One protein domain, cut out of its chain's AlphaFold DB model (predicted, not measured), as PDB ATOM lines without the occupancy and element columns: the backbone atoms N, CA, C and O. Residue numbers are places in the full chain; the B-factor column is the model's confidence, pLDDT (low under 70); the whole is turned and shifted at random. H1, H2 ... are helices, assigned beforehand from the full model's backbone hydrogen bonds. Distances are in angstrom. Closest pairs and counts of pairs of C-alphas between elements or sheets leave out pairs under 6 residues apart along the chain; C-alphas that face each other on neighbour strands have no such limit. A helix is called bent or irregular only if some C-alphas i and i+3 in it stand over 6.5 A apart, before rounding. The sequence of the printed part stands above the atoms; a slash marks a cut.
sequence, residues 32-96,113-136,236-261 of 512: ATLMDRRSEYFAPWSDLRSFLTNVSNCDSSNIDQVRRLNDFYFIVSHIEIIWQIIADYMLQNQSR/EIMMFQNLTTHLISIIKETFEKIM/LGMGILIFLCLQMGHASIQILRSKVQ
ATOM      1  N   ALA A  32     177.120 161.693 136.830       58.22
ATOM      2  CA  ALA A  32     176.616 160.700 137.788       58.22
ATOM      3  C   ALA A  32     176.532 161.248 139.230       58.22
ATOM      4  O   ALA A  32     175.528 161.061 139.908       58.22
ATOM      5  N   THR A  33     177.511 162.061 139.635       54.38
ATOM      6  CA  THR A  33     177.559 162.727 140.949       54.38
ATOM      7  C   THR A  33     176.405 163.704 141.219       54.38
ATOM      8  O   THR A  33     176.109 163.990 142.378       54.38
ATOM      9  N   LEU A  34     175.738 164.225 140.181       51.66
ATOM     10  CA  LEU A  34     174.520 165.033 140.322       51.66
ATOM     11  C   LEU A  34     173.244 164.179 140.318       51.66
ATOM     12  O   LEU A  34     172.226 164.635 140.834       51.66
ATOM     13  N   MET A  35     173.283 162.953 139.786       58.44
ATOM     14  CA  MET A  35     172.173 162.000 139.911       58.44
ATOM     15  C   MET A  35     172.084 161.426 141.330       58.44
ATOM     16  O   MET A  35     170.981 161.357 141.869       58.44
ATOM     17  N   ASP A  36     173.218 161.119 141.969       66.25
ATOM     18  CA  ASP A  36     173.244 160.653 143.364       66.25
ATOM     19  C   ASP A  36     172.658 161.716 144.307       66.25
ATOM     20  O   ASP A  36     171.677 161.454 145.008       66.25
ATOM     21  N   ARG A  37     173.141 162.965 144.209       71.06
ATOM     22  CA  ARG A  37     172.585 164.108 144.959       71.06
ATOM     23  C   ARG A  37     171.112 164.369 144.660       71.06
ATOM     24  O   ARG A  37     170.398 164.861 145.526       71.06
ATOM     25  N   ARG A  38     170.619 164.038 143.460       71.56
ATOM     26  CA  ARG A  38     169.190 164.172 143.149       71.56
ATOM     27  C   ARG A  38     168.354 163.312 144.098       71.56
ATOM     28  O   ARG A  38     167.368 163.812 144.624       71.56
ATOM     29  N   SER A  39     168.758 162.068 144.363       73.25
ATOM     30  CA  SER A  39     168.016 161.170 145.262       73.25
ATOM     31  C   SER A  39     167.910 161.714 146.698       73.25
ATOM     32  O   SER A  39     166.834 161.656 147.291       73.25
ATOM     33  N   GLU A  40     168.962 162.367 147.201       74.31
ATOM     34  CA  GLU A  40     169.007 163.001 148.530       74.31
ATOM     35  C   GLU A  40     167.989 164.149 148.700       74.31
ATOM     36  O   GLU A  40     167.523 164.399 149.813       74.31
ATOM     37  N   TYR A  41     167.603 164.835 147.615       73.81
ATOM     38  CA  TYR A  41     166.555 165.870 147.639       73.81
ATOM     39  C   TYR A  41     165.123 165.309 147.548       73.81
ATOM     40  O   TYR A  41     164.169 166.029 147.864       73.81
ATOM     41  N   PHE A  42     164.957 164.055 147.106       77.88
ATOM     42  CA  PHE A  42     163.649 163.417 146.899       77.88
ATOM     43  C   PHE A  42     163.312 162.319 147.913       77.88
ATOM     44  O   PHE A  42     162.141 161.957 148.005       77.88
ATOM     45  N   ALA A  43     164.270 161.844 148.717       76.38
ATOM     46  CA  ALA A  43     164.027 160.824 149.742       76.38
ATOM     47  C   ALA A  43     162.843 161.150 150.695       76.38
ATOM     48  O   ALA A  43     161.989 160.278 150.872       76.38
ATOM     49  N   PRO A  44     162.667 162.390 151.206       74.81
ATOM     50  CA  PRO A  44     161.495 162.721 152.026       74.81
ATOM     51  C   PRO A  44     160.161 162.600 151.262       74.81
ATOM     52  O   PRO A  44     159.133 162.232 151.826       74.81
ATOM     53  N   TRP A  45     160.166 162.873 149.951       79.62
ATOM     54  CA  TRP A  45     158.973 162.803 149.101       79.62
ATOM     55  C   TRP A  45     158.580 161.370 148.733       79.62
ATOM     56  O   TRP A  45     157.390 161.102 148.561       79.62
ATOM     57  N   SER A  46     159.528 160.425 148.666       77.81
ATOM     58  CA  SER A  46     159.183 158.999 148.553       77.81
ATOM     59  C   SER A  46     158.389 158.499 149.760       77.81
ATOM     60  O   SER A  46     157.431 157.749 149.570       77.81
ATOM     61  N   ASP A  47     158.703 158.970 150.969       78.12
ATOM     62  CA  ASP A  47     157.970 158.590 152.180       78.12
ATOM     63  C   ASP A  47     156.544 159.156 152.173       78.12
ATOM     64  O   ASP A  47     155.588 158.426 152.446       78.12
ATOM     65  N   LEU A  48     156.365 160.420 151.763       78.06
ATOM     66  CA  LEU A  48     155.031 161.013 151.606       78.06
ATOM     67  C   LEU A  48     154.209 160.315 150.510       78.06
ATOM     68  O   LEU A  48     153.015 160.076 150.696       78.06
ATOM     69  N   ARG A  49     154.827 159.943 149.382       78.81
ATOM     70  CA  ARG A  49     154.164 159.163 148.321       78.81
ATOM     71  C   ARG A  49     153.761 157.770 148.800       78.81
ATOM     72  O   ARG A  49     152.664 157.320 148.476       78.81
ATOM     73  N   SER A  50     154.611 157.100 149.578       79.69
ATOM     74  CA  SER A  50     154.310 155.803 150.198       79.69
ATOM     75  C   SER A  50     153.129 155.917 151.170       79.69
ATOM     76  O   SER A  50     152.143 155.190 151.042       79.69
ATOM     77  N   PHE A  51     153.165 156.912 152.061       81.12
ATOM     78  CA  PHE A  51     152.068 157.246 152.971       81.12
ATOM     79  C   PHE A  51     150.749 157.485 152.222       81.12
ATOM     80  O   PHE A  51     149.753 156.825 152.507       81.12
ATOM     81  N   LEU A  52     150.751 158.351 151.208       78.62
ATOM     82  CA  LEU A  52     149.568 158.630 150.394       78.62
ATOM     83  C   LEU A  52     149.051 157.393 149.655       78.62
ATOM     84  O   LEU A  52     147.845 157.170 149.606       78.62
ATOM     85  N   THR A  53     149.941 156.567 149.106       78.31
ATOM     86  CA  THR A  53     149.551 155.319 148.430       78.31
ATOM     87  C   THR A  53     148.829 154.383 149.401       78.31
ATOM     88  O   THR A  53     147.785 153.835 149.052       78.31
ATOM     89  N   ASN A  54     149.303 154.270 150.645       74.25
ATOM     90  CA  ASN A  54     148.642 153.454 151.664       74.25
ATOM     91  C   ASN A  54     147.230 153.957 152.003       74.25
ATOM     92  O   ASN A  54     146.342 153.133 152.217       74.25
ATOM     93  N   VAL A  55     146.996 155.276 151.994       72.62
ATOM     94  CA  VAL A  55     145.674 155.855 152.307       72.62
ATOM     95  C   VAL A  55     144.719 155.860 151.105       72.62
ATOM     96  O   VAL A  55     143.503 155.871 151.286       72.62
ATOM     97  N   SER A  56     145.216 155.723 149.872       68.75
ATOM     98  CA  SER A  56     144.349 155.500 148.700       68.75
ATOM     99  C   SER A  56     143.497 154.218 148.784       68.75
ATOM    100  O   SER A  56     142.532 154.078 148.039       68.75
ATOM    101  N   ASN A  57     143.801 153.326 149.737       72.31
ATOM    102  CA  ASN A  57     143.019 152.129 150.061       72.31
ATOM    103  C   ASN A  57     141.820 152.387 151.006       72.31
ATOM    104  O   ASN A  57     141.201 151.427 151.467       72.31
ATOM    105  N   CYS A  58     141.496 153.641 151.346       67.25
ATOM    106  CA  CYS A  58     140.298 153.965 152.130       67.25
ATOM    107  C   CYS A  58     138.998 153.521 151.434       67.25
ATOM    108  O   CYS A  58     138.918 153.442 150.207       67.25
ATOM    109  N   ASP A  59     137.960 153.247 152.231       70.62
ATOM    110  CA  ASP A  59     136.700 152.702 151.726       70.62
ATOM    111  C   ASP A  59     135.987 153.672 150.766       70.62
ATOM    112  O   ASP A  59     135.418 154.695 151.158       70.62
ATOM    113  N   SER A  60     135.973 153.291 149.487       69.81
ATOM    114  CA  SER A  60     135.294 153.997 148.394       69.81
ATOM    115  C   SER A  60     133.780 154.190 148.584       69.81
ATOM    116  O   SER A  60     133.163 154.923 147.808       69.81
ATOM    117  N   SER A  61     133.164 153.567 149.598       78.00
ATOM    118  CA  SER A  61     131.757 153.783 149.954       78.00
ATOM    119  C   SER A  61     131.453 155.215 150.430       78.00
ATOM    120  O   SER A  61     130.321 155.681 150.263       78.00
ATOM    121  N   ASN A  62     132.444 155.938 150.969       86.12
ATOM    122  CA  ASN A  62     132.268 157.280 151.526       86.12
ATOM    123  C   ASN A  62     132.700 158.387 150.541       86.12
ATOM    124  O   ASN A  62     133.871 158.759 150.446       86.12
ATOM    125  N   ILE A  63     131.718 158.959 149.834       72.88
ATOM    126  CA  ILE A  63     131.916 160.016 148.823       72.88
ATOM    127  C   ILE A  63     132.616 161.261 149.395       72.88
ATOM    128  O   ILE A  63     133.437 161.865 148.700       72.88
ATOM    129  N   ASP A  64     132.343 161.640 150.645       74.25
ATOM    130  CA  ASP A  64     132.944 162.834 151.252       74.25
ATOM    131  C   ASP A  64     134.406 162.606 151.644       74.25
ATOM    132  O   ASP A  64     135.227 163.513 151.489       74.25
ATOM    133  N   GLN A  65     134.769 161.388 152.065       75.25
ATOM    134  CA  GLN A  65     136.177 161.008 152.216       75.25
ATOM    135  C   GLN A  65     136.895 161.028 150.864       75.25
ATOM    136  O   GLN A  65     137.955 161.638 150.765       75.25
ATOM    137  N   VAL A  66     136.301 160.461 149.806       77.00
ATOM    138  CA  VAL A  66     136.889 160.476 148.452       77.00
ATOM    139  C   VAL A  66     137.096 161.908 147.935       77.00
ATOM    140  O   VAL A  66     138.142 162.201 147.354       77.00
ATOM    141  N   ARG A  67     136.154 162.830 148.187       74.94
ATOM    142  CA  ARG A  67     136.306 164.250 147.825       74.94
ATOM    143  C   ARG A  67     137.449 164.918 148.597       74.94
ATOM    144  O   ARG A  67     138.332 165.492 147.965       74.94
ATOM    145  N   ARG A  68     137.480 164.783 149.931       78.88
ATOM    146  CA  ARG A  68     138.558 165.330 150.783       78.88
ATOM    147  C   ARG A  68     139.932 164.789 150.385       78.88
ATOM    148  O   ARG A  68     140.900 165.544 150.350       78.88
ATOM    149  N   LEU A  69     140.006 163.501 150.045       81.50
ATOM    150  CA  LEU A  69     141.220 162.851 149.560       81.50
ATOM    151  C   LEU A  69     141.698 163.487 148.244       81.50
ATOM    152  O   LEU A  69     142.877 163.800 148.109       81.50
ATOM    153  N   ASN A  70     140.787 163.730 147.295       77.94
ATOM    154  CA  ASN A  70     141.103 164.337 146.000       77.94
ATOM    155  C   ASN A  70     141.589 165.795 146.130       77.94
ATOM    156  O   ASN A  70     142.599 166.162 145.527       77.94
ATOM    157  N   ASP A  71     140.927 166.609 146.959       77.56
ATOM    158  CA  ASP A  71     141.357 167.987 147.238       77.56
ATOM    159  C   ASP A  71     142.739 168.015 147.923       77.56
ATOM    160  O   ASP A  71     143.593 168.846 147.599       77.56
ATOM    161  N   PHE A  72     143.010 167.057 148.815       81.62
ATOM    162  CA  PHE A  72     144.324 166.905 149.436       81.62
ATOM    163  C   PHE A  72     145.408 166.473 148.435       81.62
ATOM    164  O   PHE A  72     146.488 167.066 148.406       81.62
ATOM    165  N   TYR A  73     145.122 165.496 147.565       82.75
ATOM    166  CA  TYR A  73     146.026 165.095 146.480       82.75
ATOM    167  C   TYR A  73     146.354 166.260 145.547       82.75
ATOM    168  O   TYR A  73     147.512 166.412 145.152       82.75
ATOM    169  N   PHE A  74     145.373 167.105 145.223       77.50
ATOM    170  CA  PHE A  74     145.595 168.311 144.430       77.50
ATOM    171  C   PHE A  74     146.603 169.248 145.113       77.50
ATOM    172  O   PHE A  74     147.560 169.683 144.468       77.50
ATOM    173  N   ILE A  75     146.444 169.506 146.417       78.00
ATOM    174  CA  ILE A  75     147.368 170.345 147.197       78.00
ATOM    175  C   ILE A  75     148.775 169.734 147.227       78.00
ATOM    176  O   ILE A  75     149.732 170.415 146.860       78.00
ATOM    177  N   VAL A  76     148.921 168.454 147.590       82.94
ATOM    178  CA  VAL A  76     150.244 167.800 147.643       82.94
ATOM    179  C   VAL A  76     150.924 167.796 146.274       82.94
ATOM    180  O   VAL A  76     152.116 168.087 146.196       82.94
ATOM    181  N   SER A  77     150.178 167.560 145.191       79.69
ATOM    182  CA  SER A  77     150.722 167.600 143.825       79.69
ATOM    183  C   SER A  77     151.299 168.976 143.472       79.69
ATOM    184  O   SER A  77     152.358 169.063 142.855       79.69
ATOM    185  N   HIS A  78     150.647 170.066 143.895       77.38
ATOM    186  CA  HIS A  78     151.158 171.422 143.670       77.38
ATOM    187  C   HIS A  78     152.417 171.709 144.489       77.38
ATOM    188  O   HIS A  78     153.360 172.302 143.965       77.38
ATOM    189  N   ILE A  79     152.461 171.266 145.749       80.94
ATOM    190  CA  ILE A  79     153.649 171.424 146.595       80.94
ATOM    191  C   ILE A  79     154.821 170.615 146.016       80.94
ATOM    192  O   ILE A  79     155.928 171.142 145.931       80.94
ATOM    193  N   GLU A  80     154.586 169.391 145.534       84.06
ATOM    194  CA  GLU A  80     155.612 168.570 144.879       84.06
ATOM    195  C   GLU A  80     156.144 169.217 143.585       84.06
ATOM    196  O   GLU A  80     157.354 169.236 143.360       84.06
ATOM    197  N   ILE A  81     155.279 169.812 142.753       79.69
ATOM    198  CA  ILE A  81     155.706 170.543 141.546       79.69
ATOM    199  C   ILE A  81     156.567 171.760 141.914       79.69
ATOM    200  O   ILE A  81     157.626 171.970 141.317       79.69
ATOM    201  N   ILE A  82     156.154 172.548 142.914       75.44
ATOM    202  CA  ILE A  82     156.941 173.686 143.418       75.44
ATOM    203  C   ILE A  82     158.291 173.196 143.962       75.44
ATOM    204  O   ILE A  82     159.327 173.798 143.671       75.44
ATOM    205  N   TRP A  83     158.303 172.075 144.686       85.12
ATOM    206  CA  TRP A  83     159.521 171.462 145.206       85.12
ATOM    207  C   TRP A  83     160.479 171.023 144.094       85.12
ATOM    208  O   TRP A  83     161.663 171.350 144.149       85.12
ATOM    209  N   GLN A  84     159.971 170.349 143.056       81.69
ATOM    210  CA  GLN A  84     160.760 169.938 141.891       81.69
ATOM    211  C   GLN A  84     161.416 171.146 141.210       81.69
ATOM    212  O   GLN A  84     162.599 171.090 140.884       81.69
ATOM    213  N   ILE A  85     160.680 172.253 141.049       78.12
ATOM    214  CA  ILE A  85     161.203 173.496 140.460       78.12
ATOM    215  C   ILE A  85     162.345 174.073 141.309       78.12
ATOM    216  O   ILE A  85     163.371 174.472 140.756       78.12
ATOM    217  N   ILE A  86     162.201 174.100 142.639       79.69
ATOM    218  CA  ILE A  86     163.250 174.603 143.540       79.69
ATOM    219  C   ILE A  86     164.473 173.673 143.522       79.69
ATOM    220  O   ILE A  86     165.596 174.155 143.382       79.69
ATOM    221  N   ALA A  87     164.280 172.354 143.592       81.75
ATOM    222  CA  ALA A  87     165.367 171.376 143.539       81.75
ATOM    223  C   ALA A  87     166.144 171.450 142.209       81.75
ATOM    224  O   ALA A  87     167.375 171.536 142.213       81.75
ATOM    225  N   ASP A  88     165.441 171.508 141.074       79.75
ATOM    226  CA  ASP A  88     166.057 171.643 139.751       79.75
ATOM    227  C   ASP A  88     166.798 172.989 139.607       79.75
ATOM    228  O   ASP A  88     167.870 173.040 139.002       79.75
ATOM    229  N   TYR A  89     166.282 174.072 140.200       77.56
ATOM    230  CA  TYR A  89     166.946 175.382 140.242       77.56
ATOM    231  C   TYR A  89     168.231 175.365 141.091       77.56
ATOM    232  O   TYR A  89     169.266 175.876 140.655       77.56
ATOM    233  N   MET A  90     168.204 174.732 142.269       79.88
ATOM    234  CA  MET A  90     169.384 174.576 143.132       79.88
ATOM    235  C   MET A  90     170.470 173.736 142.439       79.88
ATOM    236  O   MET A  90     171.632 174.146 142.397       79.88
ATOM    237  N   LEU A  91     170.096 172.621 141.799       81.12
ATOM    238  CA  LEU A  91     171.004 171.786 141.000       81.12
ATOM    239  C   LEU A  91     171.603 172.549 139.799       81.12
ATOM    240  O   LEU A  91     172.801 172.448 139.529       81.12
ATOM    241  N   GLN A  92     170.801 173.358 139.096       77.25
ATOM    242  CA  GLN A  92     171.285 174.203 137.996       77.25
ATOM    243  C   GLN A  92     172.248 175.303 138.462       77.25
ATOM    244  O   GLN A  92     173.187 175.634 137.741       77.25
ATOM    245  N   ASN A  93     172.057 175.866 139.654       74.12
ATOM    246  CA  ASN A  93     172.994 176.845 140.203       74.12
ATOM    247  C   ASN A  93     174.313 176.197 140.647       74.12
ATOM    248  O   ASN A  93     175.373 176.763 140.375       74.12
ATOM    249  N   GLN A  94     174.275 174.992 141.233       76.50
ATOM    250  CA  GLN A  94     175.490 174.234 141.568       76.50
ATOM    251  C   GLN A  94     176.328 173.895 140.321       76.50
ATOM    252  O   GLN A  94     177.554 173.950 140.378       76.50
ATOM    253  N   SER A  95     175.708 173.623 139.165       71.88
ATOM    254  CA  SER A  95     176.454 173.350 137.922       71.88
ATOM    255  C   SER A  95     177.079 174.592 137.265       71.88
ATOM    256  O   SER A  95     177.987 174.460 136.442       71.88
ATOM    257  N   ARG A  96     176.636 175.805 137.626       65.81
ATOM    258  CA  ARG A  96     177.111 177.074 137.037       65.81
ATOM    259  C   ARG A  96     178.333 177.681 137.732       65.81
ATOM    260  O   ARG A  96     178.931 178.608 137.186       65.81
ATOM    261  N   GLU A 113     173.456 174.755 153.244       75.06
ATOM    262  CA  GLU A 113     172.261 175.059 152.434       75.06
ATOM    263  C   GLU A 113     171.438 173.794 152.132       75.06
ATOM    264  O   GLU A 113     170.211 173.820 152.238       75.06
ATOM    265  N   ILE A 114     172.103 172.674 151.819       77.62
ATOM    266  CA  ILE A 114     171.452 171.373 151.587       77.62
ATOM    267  C   ILE A 114     170.770 170.872 152.866       77.62
ATOM    268  O   ILE A 114     169.593 170.516 152.828       77.62
ATOM    269  N   MET A 115     171.467 170.910 154.004       76.12
ATOM    270  CA  MET A 115     170.933 170.482 155.302       76.12
ATOM    271  C   MET A 115     169.736 171.335 155.749       76.12
ATOM    272  O   MET A 115     168.730 170.802 156.216       76.12
ATOM    273  N   MET A 116     169.797 172.660 155.567       74.88
ATOM    274  CA  MET A 116     168.670 173.555 155.857       74.88
ATOM    275  C   MET A 116     167.467 173.266 154.955       74.88
ATOM    276  O   MET A 116     166.333 173.256 155.435       74.88
ATOM    277  N   PHE A 117     167.703 172.996 153.669       79.69
ATOM    278  CA  PHE A 117     166.649 172.634 152.726       79.69
ATOM    279  C   PHE A 117     165.999 171.294 153.101       79.69
ATOM    280  O   PHE A 117     164.779 171.245 153.208       79.69
ATOM    281  N   GLN A 118     166.788 170.258 153.411       80.25
ATOM    282  CA  GLN A 118     166.308 168.944 153.871       80.25
ATOM    283  C   GLN A 118     165.501 169.019 155.178       80.25
ATOM    284  O   GLN A 118     164.448 168.383 155.294       80.25
ATOM    285  N   ASN A 119     165.946 169.828 156.144       79.31
ATOM    286  CA  ASN A 119     165.210 170.059 157.390       79.31
ATOM    287  C   ASN A 119     163.859 170.742 157.121       79.31
ATOM    288  O   ASN A 119     162.841 170.326 157.676       79.31
ATOM    289  N   LEU A 120     163.824 171.732 156.219       81.62
ATOM    290  CA  LEU A 120     162.579 172.377 155.797       81.62
ATOM    291  C   LEU A 120     161.640 171.393 155.077       81.62
ATOM    292  O   LEU A 120     160.446 171.401 155.371       81.62
ATOM    293  N   THR A 121     162.151 170.507 154.206       82.31
ATOM    294  CA  THR A 121     161.346 169.432 153.586       82.31
ATOM    295  C   THR A 121     160.700 168.555 154.642       82.31
ATOM    296  O   THR A 121     159.503 168.294 154.596       82.31
ATOM    297  N   THR A 122     161.513 168.093 155.592       82.44
ATOM    298  CA  THR A 122     161.110 167.114 156.602       82.44
ATOM    299  C   THR A 122     160.029 167.698 157.503       82.44
ATOM    300  O   THR A 122     159.014 167.051 157.759       82.44
ATOM    301  N   HIS A 123     160.193 168.958 157.909       82.25
ATOM    302  CA  HIS A 123     159.197 169.668 158.701       82.25
ATOM    303  C   HIS A 123     157.895 169.909 157.919       82.25
ATOM    304  O   HIS A 123     156.813 169.619 158.430       82.25
ATOM    305  N   LEU A 124     157.981 170.348 156.657       81.56
ATOM    306  CA  LEU A 124     156.809 170.554 155.800       81.56
ATOM    307  C   LEU A 124     156.025 169.248 155.583       81.56
ATOM    308  O   LEU A 124     154.802 169.235 155.687       81.56
ATOM    309  N   ILE A 125     156.721 168.138 155.328       84.44
ATOM    310  CA  ILE A 125     156.112 166.813 155.151       84.44
ATOM    311  C   ILE A 125     155.477 166.316 156.454       84.44
ATOM    312  O   ILE A 125     154.384 165.751 156.409       84.44
ATOM    313  N   SER A 126     156.090 166.586 157.612       83.94
ATOM    314  CA  SER A 126     155.483 166.303 158.918       83.94
ATOM    315  C   SER A 126     154.168 167.066 159.111       83.94
ATOM    316  O   SER A 126     153.168 166.456 159.479       83.94
ATOM    317  N   ILE A 127     154.132 168.368 158.796       82.12
ATOM    318  CA  ILE A 127     152.911 169.193 158.876       82.12
ATOM    319  C   ILE A 127     151.832 168.669 157.919       82.12
ATOM    320  O   ILE A 127     150.671 168.548 158.306       82.12
ATOM    321  N   ILE A 128     152.202 168.336 156.677       83.44
ATOM    322  CA  ILE A 128     151.290 167.771 155.669       83.44
ATOM    323  C   ILE A 128     150.683 166.456 156.179       83.44
ATOM    324  O   ILE A 128     149.467 166.277 156.100       83.44
ATOM    325  N   LYS A 129     151.505 165.566 156.746       84.44
ATOM    326  CA  LYS A 129     151.072 164.281 157.307       84.44
ATOM    327  C   LYS A 129     150.141 164.460 158.511       84.44
ATOM    328  O   LYS A 129     149.060 163.882 158.524       84.44
ATOM    329  N   GLU A 130     150.511 165.294 159.479       84.12
ATOM    330  CA  GLU A 130     149.698 165.556 160.674       84.12
ATOM    331  C   GLU A 130     148.353 166.212 160.317       84.12
ATOM    332  O   GLU A 130     147.299 165.826 160.826       84.12
ATOM    333  N   THR A 131     148.367 167.178 159.391       81.25
ATOM    334  CA  THR A 131     147.152 167.835 158.882       81.25
ATOM    335  C   THR A 131     146.235 166.821 158.202       81.25
ATOM    336  O   THR A 131     145.023 166.834 158.414       81.25
ATOM    337  N   PHE A 132     146.804 165.908 157.418       84.88
ATOM    338  CA  PHE A 132     146.057 164.845 156.764       84.88
ATOM    339  C   PHE A 132     145.440 163.854 157.753       84.88
ATOM    340  O   PHE A 132     144.254 163.547 157.650       84.88
ATOM    341  N   GLU A 133     146.212 163.388 158.737       83.94
ATOM    342  CA  GLU A 133     145.721 162.498 159.793       83.94
ATOM    343  C   GLU A 133     144.568 163.162 160.566       83.94
ATOM    344  O   GLU A 133     143.536 162.530 160.777       83.94
ATOM    345  N   LYS A 134     144.662 164.467 160.863       80.12
ATOM    346  CA  LYS A 134     143.571 165.261 161.461       80.12
ATOM    347  C   LYS A 134     142.325 165.374 160.567       80.12
ATOM    348  O   LYS A 134     141.211 165.303 161.082       80.12
ATOM    349  N   ILE A 135     142.484 165.524 159.248       78.31
ATOM    350  CA  ILE A 135     141.367 165.565 158.282       78.31
ATOM    351  C   ILE A 135     140.678 164.195 158.169       78.31
ATOM    352  O   ILE A 135     139.446 164.128 158.110       78.31
ATOM    353  N   MET A 136     141.458 163.112 158.143       76.94
ATOM    354  CA  MET A 136     140.968 161.741 157.964       76.94
ATOM    355  C   MET A 136     140.400 161.122 159.244       76.94
ATOM    356  O   MET A 136     139.487 160.304 159.155       76.94
ATOM    357  N   LEU A 236     169.172 187.559 144.664       49.09
ATOM    358  CA  LEU A 236     168.026 188.422 144.366       49.09
ATOM    359  C   LEU A 236     166.943 187.648 143.592       49.09
ATOM    360  O   LEU A 236     165.758 187.846 143.839       49.09
ATOM    361  N   GLY A 237     167.357 186.707 142.733       59.22
ATOM    362  CA  GLY A 237     166.463 185.766 142.051       59.22
ATOM    363  C   GLY A 237     165.754 184.820 143.024       59.22
ATOM    364  O   GLY A 237     164.536 184.700 142.954       59.22
ATOM    365  N   MET A 238     166.483 184.238 143.986       58.78
ATOM    366  CA  MET A 238     165.892 183.433 145.073       58.78
ATOM    367  C   MET A 238     164.841 184.209 145.871       58.78
ATOM    368  O   MET A 238     163.737 183.714 146.081       58.78
ATOM    369  N   GLY A 239     165.148 185.447 146.277       66.94
ATOM    370  CA  GLY A 239     164.202 186.285 147.021       66.94
ATOM    371  C   GLY A 239     162.909 186.578 146.248       66.94
ATOM    372  O   GLY A 239     161.831 186.559 146.837       66.94
ATOM    373  N   ILE A 240     163.007 186.799 144.932       59.12
ATOM    374  CA  ILE A 240     161.845 187.009 144.055       59.12
ATOM    375  C   ILE A 240     161.063 185.703 143.859       59.12
ATOM    376  O   ILE A 240     159.840 185.721 143.959       59.12
ATOM    377  N   LEU A 241     161.738 184.570 143.636       56.84
ATOM    378  CA  LEU A 241     161.085 183.272 143.443       56.84
ATOM    379  C   LEU A 241     160.290 182.853 144.690       56.84
ATOM    380  O   LEU A 241     159.111 182.533 144.585       56.84
ATOM    381  N   ILE A 242     160.904 182.946 145.876       67.44
ATOM    382  CA  ILE A 242     160.249 182.647 147.159       67.44
ATOM    383  C   ILE A 242     159.056 183.585 147.385       67.44
ATOM    384  O   ILE A 242     157.981 183.129 147.770       67.44
ATOM    385  N   PHE A 243     159.202 184.883 147.093       58.53
ATOM    386  CA  PHE A 243     158.096 185.839 147.196       58.53
ATOM    387  C   PHE A 243     156.934 185.490 146.253       58.53
ATOM    388  O   PHE A 243     155.781 185.522 146.681       58.53
ATOM    389  N   LEU A 244     157.213 185.105 145.004       54.84
ATOM    390  CA  LEU A 244     156.189 184.679 144.046       54.84
ATOM    391  C   LEU A 244     155.502 183.375 144.480       54.84
ATOM    392  O   LEU A 244     154.277 183.301 144.428       54.84
ATOM    393  N   CYS A 245     156.243 182.384 144.983       57.59
ATOM    394  CA  CYS A 245     155.658 181.160 145.539       57.59
ATOM    395  C   CYS A 245     154.735 181.451 146.736       57.59
ATOM    396  O   CYS A 245     153.645 180.884 146.816       57.59
ATOM    397  N   LEU A 246     155.117 182.374 147.627       62.53
ATOM    398  CA  LEU A 246     154.279 182.805 148.753       62.53
ATOM    399  C   LEU A 246     153.021 183.564 148.293       62.53
ATOM    400  O   LEU A 246     151.943 183.338 148.841       62.53
ATOM    401  N   GLN A 247     153.122 184.415 147.265       60.34
ATOM    402  CA  GLN A 247     151.961 185.091 146.665       60.34
ATOM    403  C   GLN A 247     150.997 184.096 146.002       60.34
ATOM    404  O   GLN A 247     149.789 184.193 146.203       60.34
ATOM    405  N   MET A 248     151.517 183.103 145.272       52.75
ATOM    406  CA  MET A 248     150.713 182.036 144.665       52.75
ATOM    407  C   MET A 248     150.027 181.167 145.728       52.75
ATOM    408  O   MET A 248     148.841 180.871 145.603       52.75
ATOM    409  N   GLY A 249     150.730 180.814 146.810       65.88
ATOM    410  CA  GLY A 249     150.138 180.117 147.956       65.88
ATOM    411  C   GLY A 249     149.011 180.925 148.607       65.88
ATOM    412  O   GLY A 249     147.921 180.402 148.826       65.88
ATOM    413  N   HIS A 250     149.233 182.223 148.836       60.47
ATOM    414  CA  HIS A 250     148.209 183.124 149.365       60.47
ATOM    415  C   HIS A 250     146.991 183.236 148.430       60.47
ATOM    416  O   HIS A 250     145.860 183.158 148.903       60.47
ATOM    417  N   ALA A 251     147.191 183.345 147.112       45.19
ATOM    418  CA  ALA A 251     146.102 183.378 146.133       45.19
ATOM    419  C   ALA A 251     145.260 182.088 146.155       45.19
ATOM    420  O   ALA A 251     144.033 182.159 146.245       45.19
ATOM    421  N   SER A 252     145.899 180.914 146.173       51.06
ATOM    422  CA  SER A 252     145.212 179.619 146.298       51.06
ATOM    423  C   SER A 252     144.399 179.505 147.595       51.06
ATOM    424  O   SER A 252     143.276 179.000 147.575       51.06
ATOM    425  N   ILE A 253     144.914 180.032 148.712       55.88
ATOM    426  CA  ILE A 253     144.194 180.089 149.995       55.88
ATOM    427  C   ILE A 253     142.965 181.012 149.914       55.88
ATOM    428  O   ILE A 253     141.914 180.666 150.452       55.88
ATOM    429  N   GLN A 254     143.043 182.155 149.219       52.88
ATOM    430  CA  GLN A 254     141.877 183.032 149.026       52.88
ATOM    431  C   GLN A 254     140.818 182.397 148.101       52.88
ATOM    432  O   GLN A 254     139.626 182.540 148.361       52.88
ATOM    433  N   ILE A 255     141.225 181.637 147.075       51.44
ATOM    434  CA  ILE A 255     140.298 180.876 146.214       51.44
ATOM    435  C   ILE A 255     139.576 179.785 147.020       51.44
ATOM    436  O   ILE A 255     138.360 179.638 146.905       51.44
ATOM    437  N   LEU A 256     140.300 179.054 147.877       42.31
ATOM    438  CA  LEU A 256     139.707 178.074 148.795       42.31
ATOM    439  C   LEU A 256     138.728 178.737 149.776       42.31
ATOM    440  O   LEU A 256     137.610 178.255 149.930       42.31
ATOM    441  N   ARG A 257     139.098 179.883 150.370       46.59
ATOM    442  CA  ARG A 257     138.196 180.684 151.217       46.59
ATOM    443  C   ARG A 257     136.908 181.061 150.482       46.59
ATOM    444  O   ARG A 257     135.839 180.900 151.060       46.59
ATOM    445  N   SER A 258     136.999 181.533 149.236       47.78
ATOM    446  CA  SER A 258     135.823 181.915 148.442       47.78
ATOM    447  C   SER A 258     134.855 180.742 148.266       47.78
ATOM    448  O   SER A 258     133.657 180.913 148.458       47.78
ATOM    449  N   LYS A 259     135.372 179.541 147.970       44.25
ATOM    450  CA  LYS A 259     134.554 178.328 147.802       44.25
ATOM    451  C   LYS A 259     133.923 177.831 149.105       44.25
ATOM    452  O   LYS A 259     132.817 177.307 149.077       44.25
ATOM    453  N   VAL A 260     134.602 177.998 150.243       52.56
ATOM    454  CA  VAL A 260     134.025 177.680 151.563       52.56
ATOM    455  C   VAL A 260     132.895 178.660 151.903       52.56
ATOM    456  O   VAL A 260     131.813 178.226 152.275       52.56
ATOM    457  N   GLN A 261     133.092 179.962 151.674       47.94
ATOM    458  CA  GLN A 261     132.047 180.971 151.904       47.94
ATOM    459  C   GLN A 261     130.829 180.797 150.979       47.94
ATOM    460  O   GLN A 261     129.704 181.081 151.384       47.94
TER     461      GLN A 261
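What this domain is: This is residues 32 to 96, 113 to 136 and 236 to 261 of the 512 residues of a protein of Aureoumbra lagunensis (UniProt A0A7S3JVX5). Four long helices run nearly along one common line: H2 in the middle, with H1b and H3 making a loose triangle with it, and H4 running beside H2 alone. H1 is bent, and its first arm, H1a, slants off at 53 degrees from H1b; contacts between the helices are few. The printed part has 115 residues with four named helices, H1, H2, H3 and H4 along the chain, and no named strand; the class is all helix. The whole is only just loose, close to compact, with a radius of gyration of the C-alphas of 16.4 A, and it is elongated, spanning 52 by 31 by 19 A.

Where its parts are: H2, the longest helix, holds residues 63 to 96 and is 49.7 A long, from C-alpha 63 at (131.916, 160.016, 148.823) to C-alpha 96 at (177.111, 177.074, 137.037). H3, residues 113 to 136, is 34.5 A long. H4, residues 236 to 261, is 37.5 A long and ends with C-alpha 261 at (132.047, 180.971, 151.904). H1, residues 32 to 55, was assigned as one helix by its hydrogen bonds but is bent: C-alphas 41 and 44 are 7.4 A apart. Its arms are H1a, residues 32 to 41, 15.0 A long, and H1b, residues 44 to 55, 17.2 A long.

How they stand to each other: H2 and H3 are close but not clearly touching, running opposite ways at a shallow tilt of 3 degrees; their closest C-alphas, of Gln 65 and Met 136, are 7.5 A apart. H2 and H4 are close but not clearly touching, at a shallow tilt of 8 degrees, opposite ways; the closest C-alphas, of Ile 82 and Cys 245, are 7.9 A apart. H1b touches H3 with residues 44 to 48 alone, the same way at a shallow tilt of 13 degrees; the closest C-alphas, of Pro 44 and Thr 122, are 6.4 A apart. H1b is close to H2 but not clearly touching, with the closest C-alphas, of Trp 45 and Glu 80, 7.9 A apart. H1a is close to H2 but not clearly touching, at a steep tilt of 38 degrees; the closest C-alphas, of Tyr 41 and Ala 87, are 7.0 A apart. H4 is apart from H1a, H1b and H3. Every O i to N i+4 pair is within hydrogen-bond range in H1b, H2, H3 and H4, and 4 of 6 are in H1a.

The domain as a whole: The C-alphas farthest apart, of Ser 61 and Arg 96, are 52.6 A apart. Residues 97 to 112 are not printed, with 16.3 A between C-alphas 96 and 113, nor are residues 137 to 235, with 40.4 A between C-alphas 136 and 236. The link from H1 to H2 is short. Residues 59 to 64 and 253 to 261 stand free. The mean pLDDT of the printed part is 72.0; 35 residues are under 70, among them residues 32 to 36 and 236 to 261.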